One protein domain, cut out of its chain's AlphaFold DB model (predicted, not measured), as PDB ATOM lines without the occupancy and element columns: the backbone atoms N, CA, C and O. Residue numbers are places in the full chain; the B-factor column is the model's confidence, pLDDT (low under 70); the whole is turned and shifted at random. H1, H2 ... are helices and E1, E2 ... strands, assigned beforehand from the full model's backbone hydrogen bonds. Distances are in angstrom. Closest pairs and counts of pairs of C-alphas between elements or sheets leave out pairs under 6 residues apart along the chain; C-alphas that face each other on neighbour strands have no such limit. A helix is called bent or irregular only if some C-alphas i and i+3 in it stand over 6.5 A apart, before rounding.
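AT A GLANCE: This is residues 224 to 390 of the 1088 residues of an uncharacterized protein of Pseudomonas sp. HMWF010 (UniProt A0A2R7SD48). Five helices, H1, H3, H5, H6 and H8, follow one another in an uneven row along the longest axis, with a small twisted sheet of four strands and H2 packed on H1 at one end and H8 at the other. H3 and H5 make the middle of the row, and H7 crosses between H5 and H8. The printed part has 167 residues, with eight named helices and four named strands in the order H1 E1 E2 H2 E3 E4 H3 H4 H5 H6 H7 H8; the class is mixed, helices and strands. The sheet runs E2 E1 E4 E3 and is mixed. The whole is compact, with a radius of gyration of the C-alphas of 16.3 A, yet elongated, spanning 50 by 32 by 26 A.

IN THESE COORDINATES: Find C-alpha 227 at (73.976, 118.611, 77.920); from there H1 runs 24.1 A to residue 243. Then come E1, residues 248 to 250, E2, 259 to 261, H2, 269 to 275, E3, 281 to 284, and E4, 287 to 290. H3, residues 293 to 309, covers 24.3 A from C-alpha 293 at (64.724, 133.193, 87.488). H4 is residues 319 to 326. H5, residues 335 to 350, covers 24.2 A and is irregular: C-alphas 336 and 339 are 7.6 A apart. H6, 354 to 363, H7, 365 to 371, and H8, 379 to 388, follow; H8 ends at (42.512, 120.750, 99.285).

HOW THE PARTS SIT: Look first at the sheet: E2 and E1 are parallel, with N 260 and O 248 2.9 A apart; E1 and E4 are antiparallel, with N 249 and O 288 at 2.8 A; E4 and E3 form an antiparallel hairpin, with N 282 and O 289 at 2.8 A. E2, H2 and E3 make a split strand-helix-strand unit, E1 and E4 lying between its two strands, with a right-handed crossover. H1 is on the sheet in two layers, a helix on one face, at a height over the sheet of 9.8 A. H1 touches H3 about perpendicular, at 76 degrees, C-alphas 235 and 300 closest at 4.1 A. With residues 230 to 234 alone it touches H2, C-alphas 230 and 275 closest at 5.9 A. H5, the hub, touches H3, C-alphas 301 and 344 closest at 4.3 A, at a steep tilt of 50 degrees. H4 only just touches H3 and H5, with 3 pairs of C-alphas within 8 A each; C-alphas 308 and 319 are closest at 5.9 A, and 326 and 337 at 6.2 A. H5 touches H6 with residues 345 to 349 alone, C-alphas 345 and 357 closest at 4.9 A, and H7 with residues 338 to 345 alone, C-alphas 342 and 368 closest at 4.8 A. H8 touches H6 at a shallow tilt of 2 degrees, the same way, C-alphas 358 and 381 closest at 5.5 A, and touches H7, C-alphas 365 and 385 closest at 5.4 A. Every O i to N i+4 pair is within hydrogen-bond range in H1, H2, H3, H6, H7 and H8, against 3 of 4 in H4 and 10 of 12 in H5.

THE WHOLE: The two C-alphas farthest apart, those of Ala 253 and Gln 387, are 51.1 A apart. The printed part has no cut and no long link. In the B-factor column the mean pLDDT of the printed part is 86.5; look for values under 70 at residues 224, 252 to 254, 270 to 271 and 284 to 285.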
ATOM      1  N   GLU A 224      82.846 117.114  73.998       64.31
ATOM      2  CA  GLU A 224      81.887 118.085  74.531       64.31
ATOM      3  C   GLU A 224      81.116 117.436  75.695       64.31
ATOM      4  O   GLU A 224      80.667 116.286  75.578       64.31
ATOM      5  N   PRO A 225      81.000 118.114  76.849       72.19
ATOM      6  CA  PRO A 225      80.236 117.585  77.963       72.19
ATOM      7  C   PRO A 225      78.781 117.436  77.528       72.19
ATOM      8  O   PRO A 225      78.190 118.348  76.952       72.19
ATOM      9  N   ALA A 226      78.200 116.266  77.796       83.81
ATOM     10  CA  ALA A 226      76.811 116.009  77.453       83.81
ATOM     11  C   ALA A 226      75.905 117.086  78.086       83.81
ATOM     12  O   ALA A 226      76.140 117.455  79.242       83.81
ATOM     13  N   PRO A 227      74.842 117.552  77.400       87.75
ATOM     14  CA  PRO A 227      73.976 118.611  77.920       87.75
ATOM     15  C   PRO A 227      73.460 118.347  79.340       87.75
ATOM     16  O   PRO A 227      73.384 119.266  80.145       87.75
ATOM     17  N   ASP A 228      73.177 117.092  79.699       88.44
ATOM     18  CA  ASP A 228      72.740 116.735  81.056       88.44
ATOM     19  C   ASP A 228      73.772 117.057  82.145       88.44
ATOM     20  O   ASP A 228      73.384 117.449  83.242       88.44
ATOM     21  N   VAL A 229      75.068 116.947  81.836       87.62
ATOM     22  CA  VAL A 229      76.162 117.300  82.755       87.62
ATOM     23  C   VAL A 229      76.209 118.814  82.957       87.62
ATOM     24  O   VAL A 229      76.324 119.290  84.085       87.62
ATOM     25  N   VAL A 230      76.055 119.581  81.876       90.81
ATOM     26  CA  VAL A 230      75.965 121.049  81.924       90.81
ATOM     27  C   VAL A 230      74.770 121.486  82.776       90.81
ATOM     28  O   VAL A 230      74.904 122.362  83.630       90.81
ATOM     29  N   LEU A 231      73.614 120.839  82.595       93.56
ATOM     30  CA  LEU A 231      72.407 121.095  83.382       93.56
ATOM     31  C   LEU A 231      72.581 120.732  84.862       93.56
ATOM     32  O   LEU A 231      72.082 121.465  85.715       93.56
ATOM     33  N   ASP A 232      73.281 119.640  85.184       90.75
ATOM     34  CA  ASP A 232      73.584 119.255  86.569       90.75
ATOM     35  C   ASP A 232      74.474 120.310  87.251       90.75
ATOM     36  O   ASP A 232      74.161 120.765  88.356       90.75
ATOM     37  N   TYR A 233      75.531 120.784  86.584       90.19
ATOM     38  CA  TYR A 233      76.372 121.853  87.126       90.19
ATOM     39  C   TYR A 233      75.625 123.185  87.265       90.19
ATOM     40  O   TYR A 233      75.713 123.825  88.315       90.19
ATOM     41  N   ALA A 234      74.865 123.599  86.245       92.31
ATOM     42  CA  ALA A 234      74.044 124.806  86.316       92.31
ATOM     43  C   ALA A 234      73.024 124.711  87.461       92.31
ATOM     44  O   ALA A 234      72.897 125.640  88.256       92.31
ATOM     45  N   GLY A 235      72.360 123.561  87.610       93.88
ATOM     46  CA  GLY A 235      71.419 123.297  88.694       93.88
ATOM     47  C   GLY A 235      72.057 123.390  90.080       93.88
ATOM     48  O   GLY A 235      71.481 124.006  90.975       93.88
ATOM     49  N   ARG A 236      73.282 122.878  90.256       91.69
ATOM     50  CA  ARG A 236      74.041 123.030  91.508       91.69
ATOM     51  C   ARG A 236      74.327 124.497  91.842       91.69
ATOM     52  O   ARG A 236      74.136 124.914  92.987       91.69
ATOM     53  N   ILE A 237      74.776 125.276  90.857       91.06
ATOM     54  CA  ILE A 237      75.041 126.717  91.011       91.06
ATOM     55  C   ILE A 237      73.760 127.439  91.413       91.06
ATOM     56  O   ILE A 237      73.725 128.161  92.407       91.06
ATOM     57  N   PHE A 238      72.694 127.210  90.657       93.44
ATOM     58  CA  PHE A 238      71.408 127.856  90.847       93.44
ATOM     59  C   PHE A 238      70.773 127.521  92.191       93.44
ATOM     60  O   PHE A 238      70.286 128.435  92.856       93.44
ATOM     61  N   LEU A 239      70.855 126.265  92.636       93.75
ATOM     62  CA  LEU A 239      70.411 125.863  93.968       93.75
ATOM     63  C   LEU A 239      71.197 126.597  95.059       93.75
ATOM     64  O   LEU A 239      70.604 127.115  95.999       93.75
ATOM     65  N   THR A 240      72.520 126.690  94.913       91.75
ATOM     66  CA  THR A 240      73.381 127.387  95.882       91.75
ATOM     67  C   THR A 240      73.024 128.870  95.976       91.75
ATOM     68  O   THR A 240      72.880 129.393  97.077       91.75
ATOM     69  N   LEU A 241      72.824 129.538  94.835       89.38
ATOM     70  CA  LEU A 241      72.418 130.945  94.786       89.38
ATOM     71  C   LEU A 241      71.062 131.177  95.465       89.38
ATOM     72  O   LEU A 241      70.946 132.089  96.282       89.38
ATOM     73  N   LEU A 242      70.062 130.334  95.171       90.31
ATOM     74  CA  LEU A 242      68.723 130.444  95.760       90.31
ATOM     75  C   LEU A 242      68.757 130.254  97.282       90.31
ATOM     76  O   LEU A 242      68.201 131.076  98.005       90.31
ATOM     77  N   LEU A 243      69.451 129.222  97.773       89.69
ATOM     78  CA  LEU A 243      69.560 128.950  99.211       89.69
ATOM     79  C   LEU A 243      70.383 130.011  99.956       89.69
ATOM     80  O   LEU A 243      70.116 130.287 101.122       89.69
ATOM     81  N   ALA A 244      71.370 130.620  99.294       86.69
ATOM     82  CA  ALA A 244      72.176 131.699  99.862       86.69
ATOM     83  C   ALA A 244      71.519 133.090  99.742       86.69
ATOM     84  O   ALA A 244      72.097 134.071 100.211       86.69
ATOM     85  N   GLY A 245      70.357 133.199  99.083       81.38
ATOM     86  CA  GLY A 245      69.698 134.478  98.811       81.38
ATOM     87  C   GLY A 245      70.520 135.413  97.915       81.38
ATOM     88  O   GLY A 245      70.411 136.630  98.042       81.38
ATOM     89  N   LYS A 246      71.377 134.867  97.041       85.00
ATOM     90  CA  LYS A 246      72.259 135.634  96.145       85.00
ATOM     91  C   LYS A 246      71.715 135.635  94.714       85.00
ATOM     92  O   LYS A 246      71.099 134.671  94.264       85.00
ATOM     93  N   HIS A 247      71.967 136.711  93.974       81.25
ATOM     94  CA  HIS A 247      71.421 136.910  92.625       81.25
ATOM     95  C   HIS A 247      72.330 136.400  91.502       81.25
ATOM     96  O   HIS A 247      71.862 136.188  90.384       81.25
ATOM     97  N   GLY A 248      73.613 136.179  91.779       84.12
ATOM     98  CA  GLY A 248      74.557 135.708  90.777       84.12
ATOM     99  C   GLY A 248      75.952 135.453  91.318       84.12
ATOM    100  O   GLY A 248      76.206 135.560  92.518       84.12
ATOM    101  N   LEU A 249      76.857 135.116  90.403       85.88
ATOM    102  CA  LEU A 249      78.255 134.820  90.675       85.88
ATOM    103  C   LEU A 249      79.171 135.973  90.263       85.88
ATOM    104  O   LEU A 249      78.931 136.623  89.247       85.88
ATOM    105  N   GLN A 250      80.258 136.180  91.001       82.19
ATOM    106  CA  GLN A 250      81.315 137.126  90.647       82.19
ATOM    107  C   GLN A 250      82.681 136.425  90.640       82.19
ATOM    108  O   GLN A 250      82.993 135.625  91.528       82.19
ATOM    109  N   LEU A 251      83.492 136.701  89.611       74.06
ATOM    110  CA  LEU A 251      84.820 136.089  89.446       74.06
ATOM    111  C   LEU A 251      85.875 136.671  90.398       74.06
ATOM    112  O   LEU A 251      86.786 135.954  90.809       74.06
ATOM    113  N   SER A 252      85.750 137.954  90.728       68.06
ATOM    114  CA  SER A 252      86.753 138.736  91.457       68.06
ATOM    115  C   SER A 252      86.242 139.120  92.847       68.06
ATOM    116  O   SER A 252      85.070 139.453  93.002       68.06
ATOM    117  N   ALA A 253      87.120 139.092  93.854       62.47
ATOM    118  CA  ALA A 253      86.842 139.593  95.203       62.47
ATOM    119  C   ALA A 253      87.395 141.026  95.373       62.47
ATOM    120  O   ALA A 253      88.444 141.323  94.794       62.47
ATOM    121  N   PRO A 254      86.768 141.903  96.183       62.53
ATOM    122  CA  PRO A 254      85.607 141.664  97.046       62.53
ATOM    123  C   PRO A 254      84.287 141.581  96.268       62.53
ATOM    124  O   PRO A 254      84.099 142.263  95.266       62.53
ATOM    125  N   VAL A 255      83.382 140.734  96.756       72.88
ATOM    126  CA  VAL A 255      82.077 140.471  96.138       72.88
ATOM    127  C   VAL A 255      81.007 141.312  96.833       72.88
ATOM    128  O   VAL A 255      81.037 141.456  98.057       72.88
ATOM    129  N   ALA A 256      80.079 141.889  96.068       72.94
ATOM    130  CA  ALA A 256      78.934 142.603  96.638       72.94
ATOM    131  C   ALA A 256      78.066 141.653  97.482       72.94
ATOM    132  O   ALA A 256      77.946 140.477  97.149       72.94
ATOM    133  N   ASP A 257      77.398 142.148  98.528       75.75
ATOM    134  CA  ASP A 257      76.581 141.285  99.399       75.75
ATOM    135  C   ASP A 257      75.434 140.584  98.646       75.75
ATOM    136  O   ASP A 257      74.972 139.523  99.033       75.75
ATOM    137  N   THR A 258      75.002 141.096  97.501       76.25
ATOM    138  CA  THR A 258      73.973 140.452  96.672       76.25
ATOM    139  C   THR A 258      74.502 139.321  95.777       76.25
ATOM    140  O   THR A 258      73.720 138.677  95.076       76.25
ATOM    141  N   MET A 259      75.811 139.056  95.789       83.25
ATOM    142  CA  MET A 259      76.509 138.146  94.878       83.25
ATOM    143  C   MET A 259      77.279 137.062  95.652       83.25
ATOM    144  O   MET A 259      77.537 137.186  96.849       83.25
ATOM    145  N   LEU A 260      77.647 135.977  94.968       84.69
ATOM    146  CA  LEU A 260      78.462 134.889  95.512       84.69
ATOM    147  C   LEU A 260      79.773 134.774  94.727       84.69
ATOM    148  O   LEU A 260      79.774 134.879  93.501       84.69
ATOM    149  N   SER A 261      80.905 134.552  95.397       84.31
ATOM    150  CA  SER A 261      82.149 134.314  94.662       84.31
ATOM    151  C   SER A 261      82.118 132.938  93.987       84.31
ATOM    152  O   SER A 261      81.570 131.973  94.524       84.31
ATOM    153  N   VAL A 262      82.733 132.816  92.808       78.50
ATOM    154  CA  VAL A 262      82.845 131.519  92.110       78.50
ATOM    155  C   VAL A 262      83.569 130.467  92.962       78.50
ATOM    156  O   VAL A 262      83.255 129.280  92.875       78.50
ATOM    157  N   HIS A 263      84.502 130.899  93.812       75.94
ATOM    158  CA  HIS A 263      85.197 130.022  94.748       75.94
ATOM    159  C   HIS A 263      84.256 129.501  95.846       75.94
ATOM    160  O   HIS A 263      84.232 128.301  96.114       75.94
ATOM    161  N   ASP A 264      83.436 130.374  96.437       79.06
ATOM    162  CA  ASP A 264      82.496 129.999  97.504       79.06
ATOM    163  C   ASP A 264      81.344 129.129  96.988       79.06
ATOM    164  O   ASP A 264      80.786 128.326  97.734       79.06
ATOM    165  N   ALA A 265      81.033 129.214  95.691       74.81
ATOM    166  CA  ALA A 265      80.121 128.291  95.018       74.81
ATOM    167  C   ALA A 265      80.687 126.857  94.882       74.81
ATOM    168  O   ALA A 265      79.958 125.935  94.505       74.81
ATOM    169  N   GLY A 266      81.975 126.641  95.183       71.75
ATOM    170  CA  GLY A 266      82.619 125.327  95.157       71.75
ATOM    171  C   GLY A 266      82.709 124.716  93.757       71.75
ATOM    172  O   GLY A 266      82.587 123.494  93.615       71.75
ATOM    173  N   LEU A 267      82.862 125.563  92.734       71.19
ATOM    174  CA  LEU A 267      82.993 125.161  91.334       71.19
ATOM    175  C   LEU A 267      84.449 124.862  90.993       71.19
ATOM    176  O   LEU A 267      85.333 125.685  91.236       71.19
ATOM    177  N   ASP A 268      84.695 123.702  90.386       73.12
ATOM    178  CA  ASP A 268      86.001 123.431  89.799       73.12
ATOM    179  C   ASP A 268      86.218 124.293  88.525       73.12
ATOM    180  O   ASP A 268      85.251 124.754  87.901       73.12
ATOM    181  N   PRO A 269      87.477 124.573  88.133       71.25
ATOM    182  CA  PRO A 269      87.766 125.448  86.994       71.25
ATOM    183  C   PRO A 269      87.189 124.965  85.655       71.25
ATOM    184  O   PRO A 269      86.833 125.794  84.819       71.25
ATOM    185  N   LEU A 270      87.072 123.647  85.462       66.88
ATOM    186  CA  LEU A 270      86.584 123.044  84.221       66.88
ATOM    187  C   LEU A 270      85.058 123.180  84.100       66.88
ATOM    188  O   LEU A 270      84.547 123.573  83.053       66.88
ATOM    189  N   ALA A 271      84.329 122.924  85.185       67.00
ATOM    190  CA  ALA A 271      82.891 123.123  85.307       67.00
ATOM    191  C   ALA A 271      82.524 124.600  85.139       67.00
ATOM    192  O   ALA A 271      81.529 124.924  84.492       67.00
ATOM    193  N   ARG A 272      83.363 125.507  85.656       74.81
ATOM    194  CA  ARG A 272      83.215 126.953  85.460       74.81
ATOM    195  C   ARG A 272      83.261 127.334  83.978       74.81
ATOM    196  O   ARG A 272      82.355 128.018  83.511       74.81
ATOM    197  N   GLU A 273      84.294 126.901  83.256       71.56
ATOM    198  CA  GLU A 273      84.458 127.195  81.820       71.56
ATOM    199  C   GLU A 273      83.374 126.534  80.964       71.56
ATOM    200  O   GLU A 273      82.929 127.101  79.974       71.56
ATOM    201  N   THR A 274      82.903 125.362  81.382       74.50
ATOM    202  CA  THR A 274      81.866 124.610  80.672       74.50
ATOM    203  C   THR A 274      80.483 125.262  80.765       74.50
ATOM    204  O   THR A 274      79.704 125.191  79.821       74.50
ATOM    205  N   VAL A 275      80.143 125.853  81.913       84.88
ATOM    206  CA  VAL A 275      78.751 126.208  82.244       84.88
ATOM    207  C   VAL A 275      78.477 127.699  82.099       84.88
ATOM    208  O   VAL A 275      77.406 128.073  81.620       84.88
ATOM    209  N   LEU A 276      79.426 128.559  82.487       83.00
ATOM    210  CA  LEU A 276      79.225 130.014  82.465       83.00
ATOM    211  C   LEU A 276      79.191 130.605  81.047       83.00
ATOM    212  O   LEU A 276      78.647 131.693  80.871       83.00
ATOM    213  N   ASP A 277      79.710 129.873  80.059       78.12
ATOM    214  CA  ASP A 277      79.685 130.211  78.625       78.12
ATOM    215  C   ASP A 277      78.374 129.767  77.934       78.12
ATOM    216  O   ASP A 277      78.172 129.919  76.730       78.12
ATOM    217  N   THR A 278      77.430 129.187  78.675       86.75
ATOM    218  CA  THR A 278      76.160 128.742  78.087       86.75
ATOM    219  C   THR A 278      75.106 129.856  78.098       86.75
ATOM    220  O   THR A 278      75.095 130.692  79.005       86.75
ATOM    221  N   PRO A 279      74.135 129.834  77.165       88.12
ATOM    222  CA  PRO A 279      72.926 130.665  77.217       88.12
ATOM    223  C   PRO A 279      72.104 130.593  78.521       88.12
ATOM    224  O   PRO A 279      71.168 131.371  78.689       88.12
ATOM    225  N   LEU A 280      72.410 129.670  79.444       90.25
ATOM    226  CA  LEU A 280      71.790 129.615  80.773       90.25
ATOM    227  C   LEU A 280      72.230 130.779  81.677       90.25
ATOM    228  O   LEU A 280      71.549 131.067  82.665       90.25
ATOM    229  N   PHE A 281      73.331 131.456  81.339       87.56
ATOM    230  CA  PHE A 281      73.874 132.593  82.074       87.56
ATOM    231  C   PHE A 281      73.900 133.862  81.215       87.56
ATOM    232  O   PHE A 281      74.114 133.844  80.005       87.56
ATOM    233  N   MET A 282      73.709 135.001  81.874       83.06
ATOM    234  CA  MET A 282      73.895 136.333  81.322       83.06
ATOM    235  C   MET A 282      75.015 137.029  82.088       83.06
ATOM    236  O   MET A 282      74.959 137.139  83.312       83.06
ATOM    237  N   LYS A 283      76.017 137.543  81.375       77.88
ATOM    238  CA  LYS A 283      77.085 138.329  81.992       77.88
ATOM    239  C   LYS A 283      76.814 139.829  81.876       77.88
ATOM    240  O   LYS A 283      76.472 140.311  80.796       77.88
ATOM    241  N   LYS A 284      76.996 140.551  82.984       69.75
ATOM    242  CA  LYS A 284      76.896 142.014  83.091       69.75
ATOM    243  C   LYS A 284      78.107 142.548  83.858       69.75
ATOM    244  O   LYS A 284      78.161 142.436  85.082       69.75
ATOM    245  N   GLY A 285      79.089 143.109  83.150       69.75
ATOM    246  CA  GLY A 285      80.390 143.425  83.754       69.75
ATOM    247  C   GLY A 285      81.039 142.158  84.321       69.75
ATOM    248  O   GLY A 285      81.027 141.129  83.663       69.75
ATOM    249  N   GLU A 286      81.529 142.182  85.559       70.25
ATOM    250  CA  GLU A 286      82.153 141.013  86.218       70.25
ATOM    251  C   GLU A 286      81.150 139.980  86.784       70.25
ATOM    252  O   GLU A 286      81.553 138.968  87.366       70.25
ATOM    253  N   ASN A 287      79.845 140.226  86.626       78.88
ATOM    254  CA  ASN A 287      78.777 139.449  87.250       78.88
ATOM    255  C   ASN A 287      78.149 138.458  86.266       78.88
ATOM    256  O   ASN A 287      77.738 138.846  85.174       78.88
ATOM    257  N   PHE A 288      77.992 137.204  86.687       84.69
ATOM    258  CA  PHE A 288      77.238 136.165  85.986       84.69
ATOM    259  C   PHE A 288      75.897 135.951  86.680       84.69
ATOM    260  O   PHE A 288      75.835 135.510  87.826       84.69
ATOM    261  N   LEU A 289      74.819 136.253  85.972       85.31
ATOM    262  CA  LEU A 289      73.448 136.100  86.434       85.31
ATOM    263  C   LEU A 289      72.805 134.902  85.723       85.31
ATOM    264  O   LEU A 289      73.139 134.639  84.567       85.31
ATOM    265  N   PRO A 290      71.866 134.182  86.350       88.00
ATOM    266  CA  PRO A 290      70.981 133.283  85.619       88.00
ATOM    267  C   PRO A 290      70.249 134.052  84.509       88.00
ATOM    268  O   PRO A 290      69.816 135.183  84.731       88.00
ATOM    269  N   PHE A 291      70.072 133.448  83.332       87.00
ATOM    270  CA  PHE A 291      69.364 134.095  82.219       87.00
ATOM    271  C   PHE A 291      67.935 134.503  82.603       87.00
ATOM    272  O   PHE A 291      67.470 135.584  82.248       87.00
ATOM    273  N   HIS A 292      67.244 133.639  83.354       88.00
ATOM    274  CA  HIS A 292      65.917 133.915  83.887       88.00
ATOM    275  C   HIS A 292      65.676 133.149  85.194       88.00
ATOM    276  O   HIS A 292      66.046 131.977  85.310       88.00
ATOM    277  N   ARG A 293      64.991 133.778  86.159       86.19
ATOM    278  CA  ARG A 293      64.724 133.193  87.488       86.19
ATOM    279  C   ARG A 293      63.949 131.875  87.426       86.19
ATOM    280  O   ARG A 293      64.289 130.934  88.127       86.19
ATOM    281  N   SER A 294      62.952 131.750  86.553       89.94
ATOM    282  CA  SER A 294      62.201 130.487  86.462       89.94
ATOM    283  C   SER A 294      63.029 129.321  85.900       89.94
ATOM    284  O   SER A 294      62.793 128.180  86.283       89.94
ATOM    285  N   ILE A 295      64.015 129.584  85.027       92.06
ATOM    286  CA  ILE A 295      64.964 128.556  84.557       92.06
ATOM    287  C   ILE A 295      65.917 128.178  85.698       92.06
ATOM    288  O   ILE A 295      66.213 126.998  85.884       92.06
ATOM    289  N   GLN A 296      66.351 129.169  86.487       93.50
ATOM    290  CA  GLN A 296      67.154 128.956  87.692       93.50
ATOM    291  C   GLN A 296      66.452 128.001  88.668       93.50
ATOM    292  O   GLN A 296      67.036 126.999  89.072       93.50
ATOM    293  N   GLU A 297      65.196 128.290  89.013       94.50
ATOM    294  CA  GLU A 297      64.386 127.489  89.937       94.50
ATOM    295  C   GLU A 297      64.128 126.075  89.398       94.50
ATOM    296  O   GLU A 297      64.281 125.104  90.139       94.50
ATOM    297  N   PHE A 298      63.820 125.944  88.102       96.69
ATOM    298  CA  PHE A 298      63.624 124.652  87.440       96.69
ATOM    299  C   PHE A 298      64.885 123.770  87.509       96.69
ATOM    300  O   PHE A 298      64.834 122.627  87.962       96.69
ATOM    301  N   LEU A 299      66.054 124.294  87.128       97.44
ATOM    302  CA  LEU A 299      67.292 123.505  87.123       97.44
ATOM    303  C   LEU A 299      67.846 123.239  88.528       97.44
ATOM    304  O   LEU A 299      68.398 122.163  88.771       97.44
ATOM    305  N   ALA A 300      67.661 124.166  89.469       96.75
ATOM    306  CA  ALA A 300      67.965 123.933  90.878       96.75
ATOM    307  C   ALA A 300      67.133 122.772  91.449       96.75
ATOM    308  O   ALA A 300      67.673 121.886  92.117       96.75
ATOM    309  N   ALA A 301      65.837 122.731  91.126       97.62
ATOM    310  CA  ALA A 301      64.948 121.637  91.492       97.62
ATOM    311  C   ALA A 301      65.358 120.306  90.851       97.62
ATOM    312  O   ALA A 301      65.385 119.287  91.545       97.62
ATOM    313  N   ARG A 302      65.724 120.310  89.560       97.19
ATOM    314  CA  ARG A 302      66.244 119.127  88.855       97.19
ATOM    315  C   ARG A 302      67.441 118.533  89.589       97.19
ATOM    316  O   ARG A 302      67.469 117.335  89.861       97.19
ATOM    317  N   TYR A 303      68.416 119.370  89.937       95.62
ATOM    318  CA  TYR A 303      69.611 118.933  90.656       95.62
ATOM    319  C   TYR A 303      69.270 118.372  92.047       95.62
ATOM    320  O   TYR A 303      69.725 117.284  92.405       95.62
ATOM    321  N   LEU A 304      68.408 119.056  92.810       96.44
ATOM    322  CA  LEU A 304      67.969 118.600  94.133       96.44
ATOM    323  C   LEU A 304      67.224 117.255  94.080       96.44
ATOM    324  O   LEU A 304      67.503 116.371  94.890       96.44
ATOM    325  N   ALA A 305      66.325 117.064  93.109       96.56
ATOM    326  CA  ALA A 305      65.622 115.798  92.894       96.56
ATOM    327  C   ALA A 305      66.597 114.657  92.601       96.56
ATOM    328  O   ALA A 305      66.522 113.609  93.242       96.56
ATOM    329  N   ARG A 306      67.575 114.887  91.720       95.06
ATOM    330  CA  ARG A 306      68.588 113.888  91.358       95.06
ATOM    331  C   ARG A 306      69.533 113.547  92.516       95.06
ATOM    332  O   ARG A 306      69.945 112.391  92.633       95.06
ATOM    333  N   MET A 307      69.825 114.496  93.416       94.31
ATOM    334  CA  MET A 307      70.525 114.205  94.680       94.31
ATOM    335  C   MET A 307      69.710 113.271  95.587       94.31
ATOM    336  O   MET A 307      70.277 112.382  96.222       94.31
ATOM    337  N   VAL A 308      68.389 113.457  95.659       95.44
ATOM    338  CA  VAL A 308      67.508 112.639  96.506       95.44
ATOM    339  C   VAL A 308      67.301 111.238  95.928       95.44
ATOM    340  O   VAL A 308      67.394 110.247  96.655       95.44
ATOM    341  N   THR A 309      67.064 111.125  94.620       93.69
ATOM    342  CA  THR A 309      66.853 109.829  93.950       93.69
ATOM    343  C   THR A 309      68.153 109.045  93.747       93.69
ATOM    344  O   THR A 309      68.130 107.823  93.572       93.69
ATOM    345  N   GLY A 310      69.304 109.716  93.841       90.00
ATOM    346  CA  GLY A 310      70.627 109.141  93.589       90.00
ATOM    347  C   GLY A 310      70.982 109.052  92.108       90.00
ATOM    348  O   GLY A 310      71.897 108.315  91.749       90.00
ATOM    349  N   ALA A 311      70.274 109.786  91.247       87.69
ATOM    350  CA  ALA A 311      70.508 109.805  89.805       87.69
ATOM    351  C   ALA A 311      71.840 110.475  89.402       87.69
ATOM    352  O   ALA A 311      72.280 110.305  88.268       87.69
ATOM    353  N   LEU A 312      72.500 111.199  90.318       84.12
ATOM    354  CA  LEU A 312      73.838 111.780  90.108       84.12
ATOM    355  C   LEU A 312      74.990 110.773  90.294       84.12
ATOM    356  O   LEU A 312      76.129 111.092  89.976       84.12
ATOM    357  N   GLY A 313      74.724 109.568  90.815       75.88
ATOM    358  CA  GLY A 313      75.756 108.554  91.088       75.88
ATOM    359  C   GLY A 313      76.505 108.717  92.421       75.88
ATOM    360  O   GLY A 313      77.213 107.796  92.825       75.88
ATOM    361  N   ASP A 314      76.300 109.830  93.129       72.25
ATOM    362  CA  ASP A 314      76.830 110.098  94.473       72.25
ATOM    363  C   ASP A 314      75.938 109.532  95.604       72.25
ATOM    364  O   ASP A 314      74.881 108.933  95.378       72.25
ATOM    365  N   ALA A 315      76.355 109.728  96.863       76.06
ATOM    366  CA  ALA A 315      75.557 109.372  98.036       76.06
ATOM    367  C   ALA A 315      74.209 110.118  98.050       76.06
ATOM    368  O   ALA A 315      74.160 111.344  97.957       76.06
ATOM    369  N   ARG A 316      73.109 109.371  98.220       87.56
ATOM    370  CA  ARG A 316      71.744 109.923  98.229       87.56
ATOM    371  C   ARG A 316      71.543 110.921  99.366       87.56
ATOM    372  O   ARG A 316      71.788 110.601 100.533       87.56
ATOM    373  N   LEU A 317      71.010 112.097  99.040       92.06
ATOM    374  CA  LEU A 317      70.524 113.045 100.036       92.06
ATOM    375  C   LEU A 317      69.176 112.559 100.578       92.06
ATOM    376  O   LEU A 317      68.234 112.334  99.825       92.06
ATOM    377  N   HIS A 318      69.057 112.414 101.897       93.50
ATOM    378  CA  HIS A 318      67.775 112.051 102.502       93.50
ATOM    379  C   HIS A 318      66.725 113.145 102.251       93.50
ATOM    380  O   HIS A 318      67.006 114.322 102.484       93.50
ATOM    381  N   ILE A 319      65.510 112.760 101.847       93.69
ATOM    382  CA  ILE A 319      64.439 113.699 101.470       93.69
ATOM    383  C   ILE A 319      64.140 114.738 102.559       93.69
ATOM    384  O   ILE A 319      63.999 115.911 102.247       93.69
ATOM    385  N   GLU A 320      64.142 114.355 103.839       92.56
ATOM    386  CA  GLU A 320      63.895 115.306 104.943       92.56
ATOM    387  C   GLU A 320      64.930 116.428 104.998       92.56
ATOM    388  O   GLU A 320      64.606 117.552 105.361       92.56
ATOM    389  N   ARG A 321      66.180 116.144 104.610       93.25
ATOM    390  CA  ARG A 321      67.224 117.172 104.553       93.25
ATOM    391  C   ARG A 321      67.001 118.109 103.377       93.25
ATOM    392  O   ARG A 321      67.254 119.293 103.521       93.25
ATOM    393  N   ALA A 322      66.525 117.590 102.245       93.50
ATOM    394  CA  ALA A 322      66.141 118.424 101.111       93.50
ATOM    395  C   ALA A 322      64.944 119.320 101.466       93.50
ATOM    396  O   ALA A 322      64.997 120.518 101.223       93.50
ATOM    397  N   ILE A 323      63.910 118.769 102.110       92.44
ATOM    398  CA  ILE A 323      62.729 119.524 102.553       92.44
ATOM    399  C   ILE A 323      63.124 120.614 103.551       92.44
ATOM    400  O   ILE A 323      62.719 121.757 103.374       92.44
ATOM    401  N   ALA A 324      63.962 120.295 104.542       91.62
ATOM    402  CA  ALA A 324      64.420 121.253 105.550       91.62
ATOM    403  C   ALA A 324      65.204 122.451 104.979       91.62
ATOM    404  O   ALA A 324      65.340 123.457 105.663       91.62
ATOM    405  N   LEU A 325      65.726 122.362 103.746       90.69
ATOM    406  CA  LEU A 325      66.344 123.504 103.059       90.69
ATOM    407  C   LEU A 325      65.313 124.453 102.437       90.69
ATOM    408  O   LEU A 325      65.642 125.599 102.150       90.69
ATOM    409  N   LEU A 326      64.104 123.961 102.167       90.31
ATOM    410  CA  LEU A 326      63.080 124.686 101.417       90.31
ATOM    411  C   LEU A 326      62.004 125.279 102.323       90.31
ATOM    412  O   LEU A 326      61.456 126.331 101.997       90.31
ATOM    413  N   VAL A 327      61.695 124.595 103.426       87.56
ATOM    414  CA  VAL A 327      60.554 124.911 104.290       87.56
ATOM    415  C   VAL A 327      60.965 125.564 105.608       87.56
ATOM    416  O   VAL A 327      62.037 125.283 106.141       87.56
ATOM    417  N   SER A 328      60.087 126.414 106.135       81.94
ATOM    418  CA  SER A 328      60.208 127.061 107.441       81.94
ATOM    419  C   SER A 328      59.666 126.157 108.568       81.94
ATOM    420  O   SER A 328      59.382 124.972 108.363       81.94
ATOM    421  N   VAL A 329      59.588 126.693 109.790       77.44
ATOM    422  CA  VAL A 329      59.173 125.985 111.017       77.44
ATOM    423  C   VAL A 329      57.715 125.520 110.956       77.44
ATOM    424  O   VAL A 329      57.403 124.433 111.433       77.44
ATOM    425  N   ASP A 330      56.853 126.303 110.311       77.19
ATOM    426  CA  ASP A 330      55.460 125.970 109.955       77.19
ATOM    427  C   ASP A 330      55.355 124.828 108.929       77.19
ATOM    428  O   ASP A 330      54.289 124.285 108.642       77.19
ATOM    429  N   GLY A 331      56.493 124.457 108.362       79.81
ATOM    430  CA  GLY A 331      56.611 123.455 107.350       79.81
ATOM    431  C   GLY A 331      56.292 123.921 105.937       79.81
ATOM    432  O   GLY A 331      56.285 123.085 105.038       79.81
ATOM    433  N   LEU A 332      56.118 125.207 105.690       85.19
ATOM    434  CA  LEU A 332      55.789 125.731 104.372       85.19
ATOM    435  C   LEU A 332      57.018 126.323 103.689       85.19
ATOM    436  O   LEU A 332      57.945 126.775 104.366       85.19
ATOM    437  N   PRO A 333      57.092 126.292 102.348       84.94
ATOM    438  CA  PRO A 333      58.182 126.931 101.637       84.94
ATOM    439  C   PRO A 333      58.166 128.445 101.861       84.94
ATOM    440  O   PRO A 333      57.131 129.094 101.724       84.94
ATOM    441  N   SER A 334      59.337 129.017 102.148       77.25
ATOM    442  CA  SER A 334      59.483 130.477 102.198       77.25
ATOM    443  C   SER A 334      59.143 131.113 100.844       77.25
ATOM    444  O   SER A 334      59.344 130.492  99.796       77.25
ATOM    445  N   ASP A 335      58.679 132.366 100.838       70.25
ATOM    446  CA  ASP A 335      58.208 133.046  99.619       70.25
ATOM    447  C   ASP A 335      59.210 133.001  98.457       70.25
ATOM    448  O   ASP A 335      58.834 132.774  97.306       70.25
ATOM    449  N   GLY A 336      60.506 133.149  98.748       72.06
ATOM    450  CA  GLY A 336      61.566 133.089  97.740       72.06
ATOM    451  C   GLY A 336      61.812 131.697  97.142       72.06
ATOM    452  O   GLY A 336      62.426 131.610  96.079       72.06
ATOM    453  N   LEU A 337      61.333 130.632  97.798       86.06
ATOM    454  CA  LEU A 337      61.582 129.226  97.460       86.06
ATOM    455  C   LEU A 337      60.315 128.456  97.049       86.06
ATOM    456  O   LEU A 337      60.430 127.295  96.659       86.06
ATOM    457  N   LYS A 338      59.126 129.077  97.063       88.56
ATOM    458  CA  LYS A 338      57.851 128.465  96.629       88.56
ATOM    459  C   LYS A 338      57.945 127.803  95.252       88.56
ATOM    460  O   LYS A 338      57.591 126.636  95.082       88.56
ATOM    461  N   ALA A 339      58.509 128.501  94.269       89.38
ATOM    462  CA  ALA A 339      58.677 127.947  92.928       89.38
ATOM    463  C   ALA A 339      59.710 126.814  92.857       89.38
ATOM    464  O   ALA A 339      59.481 125.823  92.166       89.38
ATOM    465  N   LEU A 340      60.808 126.910  93.616       93.94
ATOM    466  CA  LEU A 340      61.784 125.824  93.741       93.94
ATOM    467  C   LEU A 340      61.143 124.571  94.359       93.94
ATOM    468  O   LEU A 340      61.358 123.468  93.864       93.94
ATOM    469  N   TYR A 341      60.328 124.738  95.403       95.38
ATOM    470  CA  TYR A 341      59.573 123.662  96.048       95.38
ATOM    471  C   TYR A 341      58.610 122.973  95.074       95.38
ATOM    472  O   TYR A 341      58.578 121.740  94.981       95.38
ATOM    473  N   ALA A 342      57.869 123.760  94.292       94.81
ATOM    474  CA  ALA A 342      56.946 123.227  93.302       94.81
ATOM    475  C   ALA A 342      57.679 122.451  92.193       94.81
ATOM    476  O   ALA A 342      57.339 121.299  91.916       94.81
ATOM    477  N   TRP A 343      58.748 123.018  91.622       96.31
ATOM    478  CA  TRP A 343      59.551 122.327  90.611       96.31
ATOM    479  C   TRP A 343      60.242 121.077  91.147       96.31
ATOM    480  O   TRP A 343      60.321 120.072  90.443       96.31
ATOM    481  N   PHE A 344      60.721 121.109  92.392       97.56
ATOM    482  CA  PHE A 344      61.344 119.953  93.035       97.56
ATOM    483  C   PHE A 344      60.361 118.787  93.119       97.56
ATOM    484  O   PHE A 344      60.712 117.654  92.796       97.56
ATOM    485  N   THR A 345      59.105 119.079  93.449       97.12
ATOM    486  CA  THR A 345      58.019 118.096  93.457       97.12
ATOM    487  C   THR A 345      57.758 117.513  92.062       97.12
ATOM    488  O   THR A 345      57.683 116.291  91.924       97.12
ATOM    489  N   CYS A 346      57.687 118.349  91.017       96.38
ATOM    490  CA  CYS A 346      57.530 117.886  89.630       96.38
ATOM    491  C   CYS A 346      58.709 117.002  89.183       96.38
ATOM    492  O   CYS A 346      58.502 115.937  88.606       96.38
ATOM    493  N   HIS A 347      59.950 117.388  89.502       97.44
ATOM    494  CA  HIS A 347      61.129 116.581  89.185       97.44
ATOM    495  C   HIS A 347      61.164 115.254  89.951       97.44
ATOM    496  O   HIS A 347      61.533 114.242  89.365       97.44
ATOM    497  N   LEU A 348      60.751 115.217  91.223       96.69
ATOM    498  CA  LEU A 348      60.609 113.961  91.966       96.69
ATOM    499  C   LEU A 348      59.607 113.021  91.289       96.69
ATOM    500  O   LEU A 348      59.883 111.827  91.181       96.69
ATOM    501  N   ALA A 349      58.473 113.543  90.810       95.44
ATOM    502  CA  ALA A 349      57.503 112.747  90.065       95.44
ATOM    503  C   ALA A 349      58.108 112.196  88.760       95.44
ATOM    504  O   ALA A 349      58.019 110.994  88.510       95.44
ATOM    505  N   ASN A 350      58.801 113.043  87.989       94.12
ATOM    506  CA  ASN A 350      59.448 112.659  86.730       94.12
ATOM    507  C   ASN A 350      60.586 111.634  86.914       94.12
ATOM    508  O   ASN A 350      60.765 110.740  86.094       94.12
ATOM    509  N   GLU A 351      61.326 111.712  88.020       92.56
ATOM    510  CA  GLU A 351      62.372 110.746  88.394       92.56
ATOM    511  C   GLU A 351      61.792 109.455  89.028       92.56
ATOM    512  O   GLU A 351      62.534 108.584  89.485       92.56
ATOM    513  N   GLY A 352      60.461 109.311  89.082       93.25
ATOM    514  CA  GLY A 352      59.762 108.116  89.572       93.25
ATOM    515  C   GLY A 352      59.566 108.048  91.093       93.25
ATOM    516  O   GLY A 352      59.042 107.059  91.609       93.25
ATOM    517  N   ALA A 353      59.930 109.091  91.838       94.31
ATOM    518  CA  ALA A 353      59.776 109.184  93.289       94.31
ATOM    519  C   ALA A 353      58.365 109.660  93.706       94.31
ATOM    520  O   ALA A 353      58.211 110.593  94.499       94.31
ATOM    521  N   LEU A 354      57.325 108.990  93.195       94.56
ATOM    522  CA  LEU A 354      55.917 109.408  93.311       94.56
ATOM    523  C   LEU A 354      55.450 109.617  94.759       94.56
ATOM    524  O   LEU A 354      54.773 110.597  95.047       94.56
ATOM    525  N   HIS A 355      55.856 108.746  95.688       93.62
ATOM    526  CA  HIS A 355      55.501 108.878  97.107       93.62
ATOM    527  C   HIS A 355      56.080 110.154  97.742       93.62
ATOM    528  O   HIS A 355      55.431 110.794  98.568       93.62
ATOM    529  N   HIS A 356      57.302 110.550  97.362       94.31
ATOM    530  CA  HIS A 356      57.891 111.798  97.846       94.31
ATOM    531  C   HIS A 356      57.171 113.008  97.257       94.31
ATOM    532  O   HIS A 356      56.856 113.928  98.005       94.31
ATOM    533  N   ALA A 357      56.850 112.976  95.962       95.56
ATOM    534  CA  ALA A 357      56.085 114.042  95.323       95.56
ATOM    535  C   ALA A 357      54.694 114.207  95.962       95.56
ATOM    536  O   ALA A 357      54.324 115.313  96.348       95.56
ATOM    537  N   LEU A 358      53.962 113.106  96.169       95.25
ATOM    538  CA  LEU A 358      52.637 113.108  96.798       95.25
ATOM    539  C   LEU A 358      52.661 113.757  98.188       95.25
ATOM    540  O   LEU A 358      51.803 114.574  98.507       95.25
ATOM    541  N   ARG A 359      53.677 113.446  98.998       92.75
ATOM    542  CA  ARG A 359      53.825 114.032 100.334       92.75
ATOM    543  C   ARG A 359      54.049 115.547 100.300       92.75
ATOM    544  O   ARG A 359      53.586 116.241 101.201       92.75
ATOM    545  N   LEU A 360      54.754 116.066  99.295       94.06
ATOM    546  CA  LEU A 360      54.947 117.511  99.135       94.06
ATOM    547  C   LEU A 360      53.659 118.209  98.687       94.06
ATOM    548  O   LEU A 360      53.360 119.298  99.176       94.06
ATOM    549  N   VAL A 361      52.872 117.556  97.828       93.94
ATOM    550  CA  VAL A 361      51.552 118.042  97.396       93.94
ATOM    551  C   VAL A 361      50.582 118.121  98.576       93.94
ATOM    552  O   VAL A 361      49.935 119.142  98.755       93.94
ATOM    553  N   GLN A 362      50.527 117.090  99.426       91.75
ATOM    554  CA  GLN A 362      49.682 117.079 100.635       91.75
ATOM    555  C   GLN A 362      50.036 118.185 101.632       91.75
ATOM    556  O   GLN A 362      49.195 118.619 102.416       91.75
ATOM    557  N   ARG A 363      51.302 118.598 101.642       89.31
ATOM    558  CA  ARG A 363      51.820 119.590 102.578       89.31
ATOM    559  C   ARG A 363      51.491 121.013 102.144       89.31
ATOM    560  O   ARG A 363      51.125 121.822 102.989       89.31
ATOM    561  N   ASP A 364      51.621 121.308 100.852       88.81
ATOM    562  CA  ASP A 364      51.338 122.641 100.319       88.81
ATOM    563  C   ASP A 364      50.778 122.597  98.882       88.81
ATOM    564  O   ASP A 364      51.506 122.842  97.913       88.81
ATOM    565  N   PRO A 365      49.486 122.268  98.717       90.00
ATOM    566  CA  PRO A 365      48.874 122.133  97.397       90.00
ATOM    567  C   PRO A 365      48.764 123.478  96.651       90.00
ATOM    568  O   PRO A 365      48.847 123.515  95.423       90.00
ATOM    569  N   GLU A 366      48.641 124.596  97.372       87.00
ATOM    570  CA  GLU A 366      48.512 125.945  96.801       87.00
ATOM    571  C   GLU A 366      49.795 126.368  96.071       87.00
ATOM    572  O   GLU A 366      49.744 126.758  94.900       87.00
ATOM    573  N   THR A 367      50.963 126.202  96.704       86.62
ATOM    574  CA  THR A 367      52.259 126.482  96.061       86.62
ATOM    575  C   THR A 367      52.461 125.644  94.797       86.62
ATOM    576  O   THR A 367      52.984 126.137  93.791       86.62
ATOM    577  N   LEU A 368      52.028 124.381  94.824       90.12
ATOM    578  CA  LEU A 368      52.144 123.473  93.685       90.12
ATOM    579  C   LEU A 368      51.314 123.932  92.490       90.12
ATOM    580  O   LEU A 368      51.823 123.958  91.369       90.12
ATOM    581  N   LEU A 369      50.072 124.340  92.736       88.06
ATOM    582  CA  LEU A 369      49.187 124.873  91.709       88.06
ATOM    583  C   LEU A 369      49.704 126.202  91.130       88.06
ATOM    584  O   LEU A 369      49.669 126.420  89.917       88.06
ATOM    585  N   LEU A 370      50.187 127.099  91.994       83.00
ATOM    586  CA  LEU A 370      50.608 128.447  91.608       83.00
ATOM    587  C   LEU A 370      51.948 128.473  90.873       83.00
ATOM    588  O   LEU A 370      52.152 129.339  90.019       83.00
ATOM    589  N   HIS A 371      52.874 127.570  91.191       84.81
ATOM    590  CA  HIS A 371      54.241 127.658  90.676       84.81
ATOM    591  C   HIS A 371      54.716 126.442  89.888       84.81
ATOM    592  O   HIS A 371      55.632 126.600  89.075       84.81
ATOM    593  N   GLY A 372      54.115 125.271  90.089       88.19
ATOM    594  CA  GLY A 372      54.545 124.020  89.473       88.19
ATOM    595  C   GLY A 372      53.929 123.752  88.104       88.19
ATOM    596  O   GLY A 372      53.513 124.663  87.377       88.19
ATOM    597  N   ASP A 373      53.897 122.465  87.769       90.81
ATOM    598  CA  ASP A 373      53.172 121.904  86.638       90.81
ATOM    599  C   ASP A 373      52.340 120.707  87.115       90.81
ATOM    600  O   ASP A 373      52.874 119.637  87.430       90.81
ATOM    601  N   ALA A 374      51.023 120.905  87.194       89.12
ATOM    602  CA  ALA A 374      50.095 119.878  87.644       89.12
ATOM    603  C   ALA A 374      50.052 118.674  86.691       89.12
ATOM    604  O   ALA A 374      49.796 117.560  87.147       89.12
ATOM    605  N   ALA A 375      50.347 118.862  85.400       88.75
ATOM    606  CA  ALA A 375      50.324 117.788  84.412       88.75
ATOM    607  C   ALA A 375      51.387 116.709  84.674       88.75
ATOM    608  O   ALA A 375      51.199 115.557  84.288       88.75
ATOM    609  N   THR A 376      52.490 117.061  85.345       90.62
ATOM    610  CA  THR A 376      53.566 116.123  85.716       90.62
ATOM    611  C   THR A 376      53.195 115.245  86.917       90.62
ATOM    612  O   THR A 376      53.852 114.239  87.187       90.62
ATOM    613  N   LEU A 377      52.165 115.619  87.679       91.81
ATOM    614  CA  LEU A 377      51.804 114.940  88.919       91.81
ATOM    615  C   LEU A 377      50.921 113.706  88.660       91.81
ATOM    616  O   LEU A 377      50.086 113.712  87.752       91.81
ATOM    617  N   PRO A 378      51.042 112.644  89.483       90.12
ATOM    618  CA  PRO A 378      50.149 111.493  89.392       90.12
ATOM    619  C   PRO A 378      48.696 111.887  89.704       90.12
ATOM    620  O   PRO A 378      48.441 112.856  90.420       90.12
ATOM    621  N   ALA A 379      47.733 111.096  89.219       91.19
ATOM    622  CA  ALA A 379      46.303 111.363  89.408       91.19
ATOM    623  C   ALA A 379      45.921 111.587  90.884       91.19
ATOM    624  O   ALA A 379      45.211 112.540  91.187       91.19
ATOM    625  N   GLU A 380      46.469 110.787  91.806       92.38
ATOM    626  CA  GLU A 380      46.249 110.929  93.255       92.38
ATOM    627  C   GLU A 380      46.664 112.307  93.795       92.38
ATOM    628  O   GLU A 380      45.963 112.896  94.612       92.38
ATOM    629  N   ALA A 381      47.780 112.855  93.307       92.62
ATOM    630  CA  ALA A 381      48.238 114.186  93.691       92.62
ATOM    631  C   ALA A 381      47.338 115.286  93.112       92.62
ATOM    632  O   ALA A 381      47.040 116.259  93.798       92.62
ATOM    633  N   ARG A 382      46.858 115.127  91.874       93.62
ATOM    634  CA  ARG A 382      45.919 116.086  91.272       93.62
ATOM    635  C   ARG A 382      44.562 116.085  91.972       93.62
ATOM    636  O   ARG A 382      43.988 117.152  92.132       93.62
ATOM    637  N   VAL A 383      44.083 114.936  92.457       94.00
ATOM    638  CA  VAL A 383      42.878 114.871  93.308       94.00
ATOM    639  C   VAL A 383      43.047 115.741  94.554       94.00
ATOM    640  O   VAL A 383      42.166 116.541  94.850       94.00
ATOM    641  N   ILE A 384      44.200 115.656  95.227       92.88
ATOM    642  CA  ILE A 384      44.510 116.510  96.385       92.88
ATOM    643  C   ILE A 384      44.515 117.987  95.987       92.88
ATOM    644  O   ILE A 384      43.915 118.797  96.683       92.88
ATOM    645  N   LEU A 385      45.131 118.354  94.857       91.88
ATOM    646  CA  LEU A 385      45.092 119.741  94.382       91.88
ATOM    647  C   LEU A 385      43.654 120.235  94.160       91.88
ATOM    648  O   LEU A 385      43.317 121.345  94.553       91.88
ATOM    649  N   LEU A 386      42.795 119.414  93.557       91.44
ATOM    650  CA  LEU A 386      41.411 119.794  93.277       91.44
ATOM    651  C   LEU A 386      40.561 119.945  94.551       91.44
ATOM    652  O   LEU A 386      39.650 120.767  94.563       91.44
ATOM    653  N   GLN A 387      40.847 119.171  95.602       88.94
ATOM    654  CA  GLN A 387      40.047 119.136  96.835       88.94
ATOM    655  C   GLN A 387      40.572 120.061  97.941       88.94
ATOM    656  O   GLN A 387      39.780 120.682  98.650       88.94
ATOM    657  N   ASP A 388      41.893 120.158  98.094       88.12
ATOM    658  CA  ASP A 388      42.512 120.750  99.285       88.12
ATOM    659  C   ASP A 388      43.036 122.176  99.054       88.12
ATOM    660  O   ASP A 388      43.310 122.892 100.022       88.12
ATOM    661  N   VAL A 389      43.162 122.630  97.802       86.75
ATOM    662  CA  VAL A 389      43.558 124.015  97.507       86.75
ATOM    663  C   VAL A 389      42.536 125.000  98.084       86.75
ATOM    664  O   VAL A 389      41.321 124.831  97.974       86.75
ATOM    665  N   GLY A 390      43.020 126.051  98.737       76.44
ATOM    666  CA  GLY A 390      42.178 127.057  99.368       76.44
ATOM    667  C   GLY A 390      41.424 126.572 100.604       76.44
ATOM    668  O   GLY A 390      40.456 127.199 101.036       76.44
TER     669      GLY A 390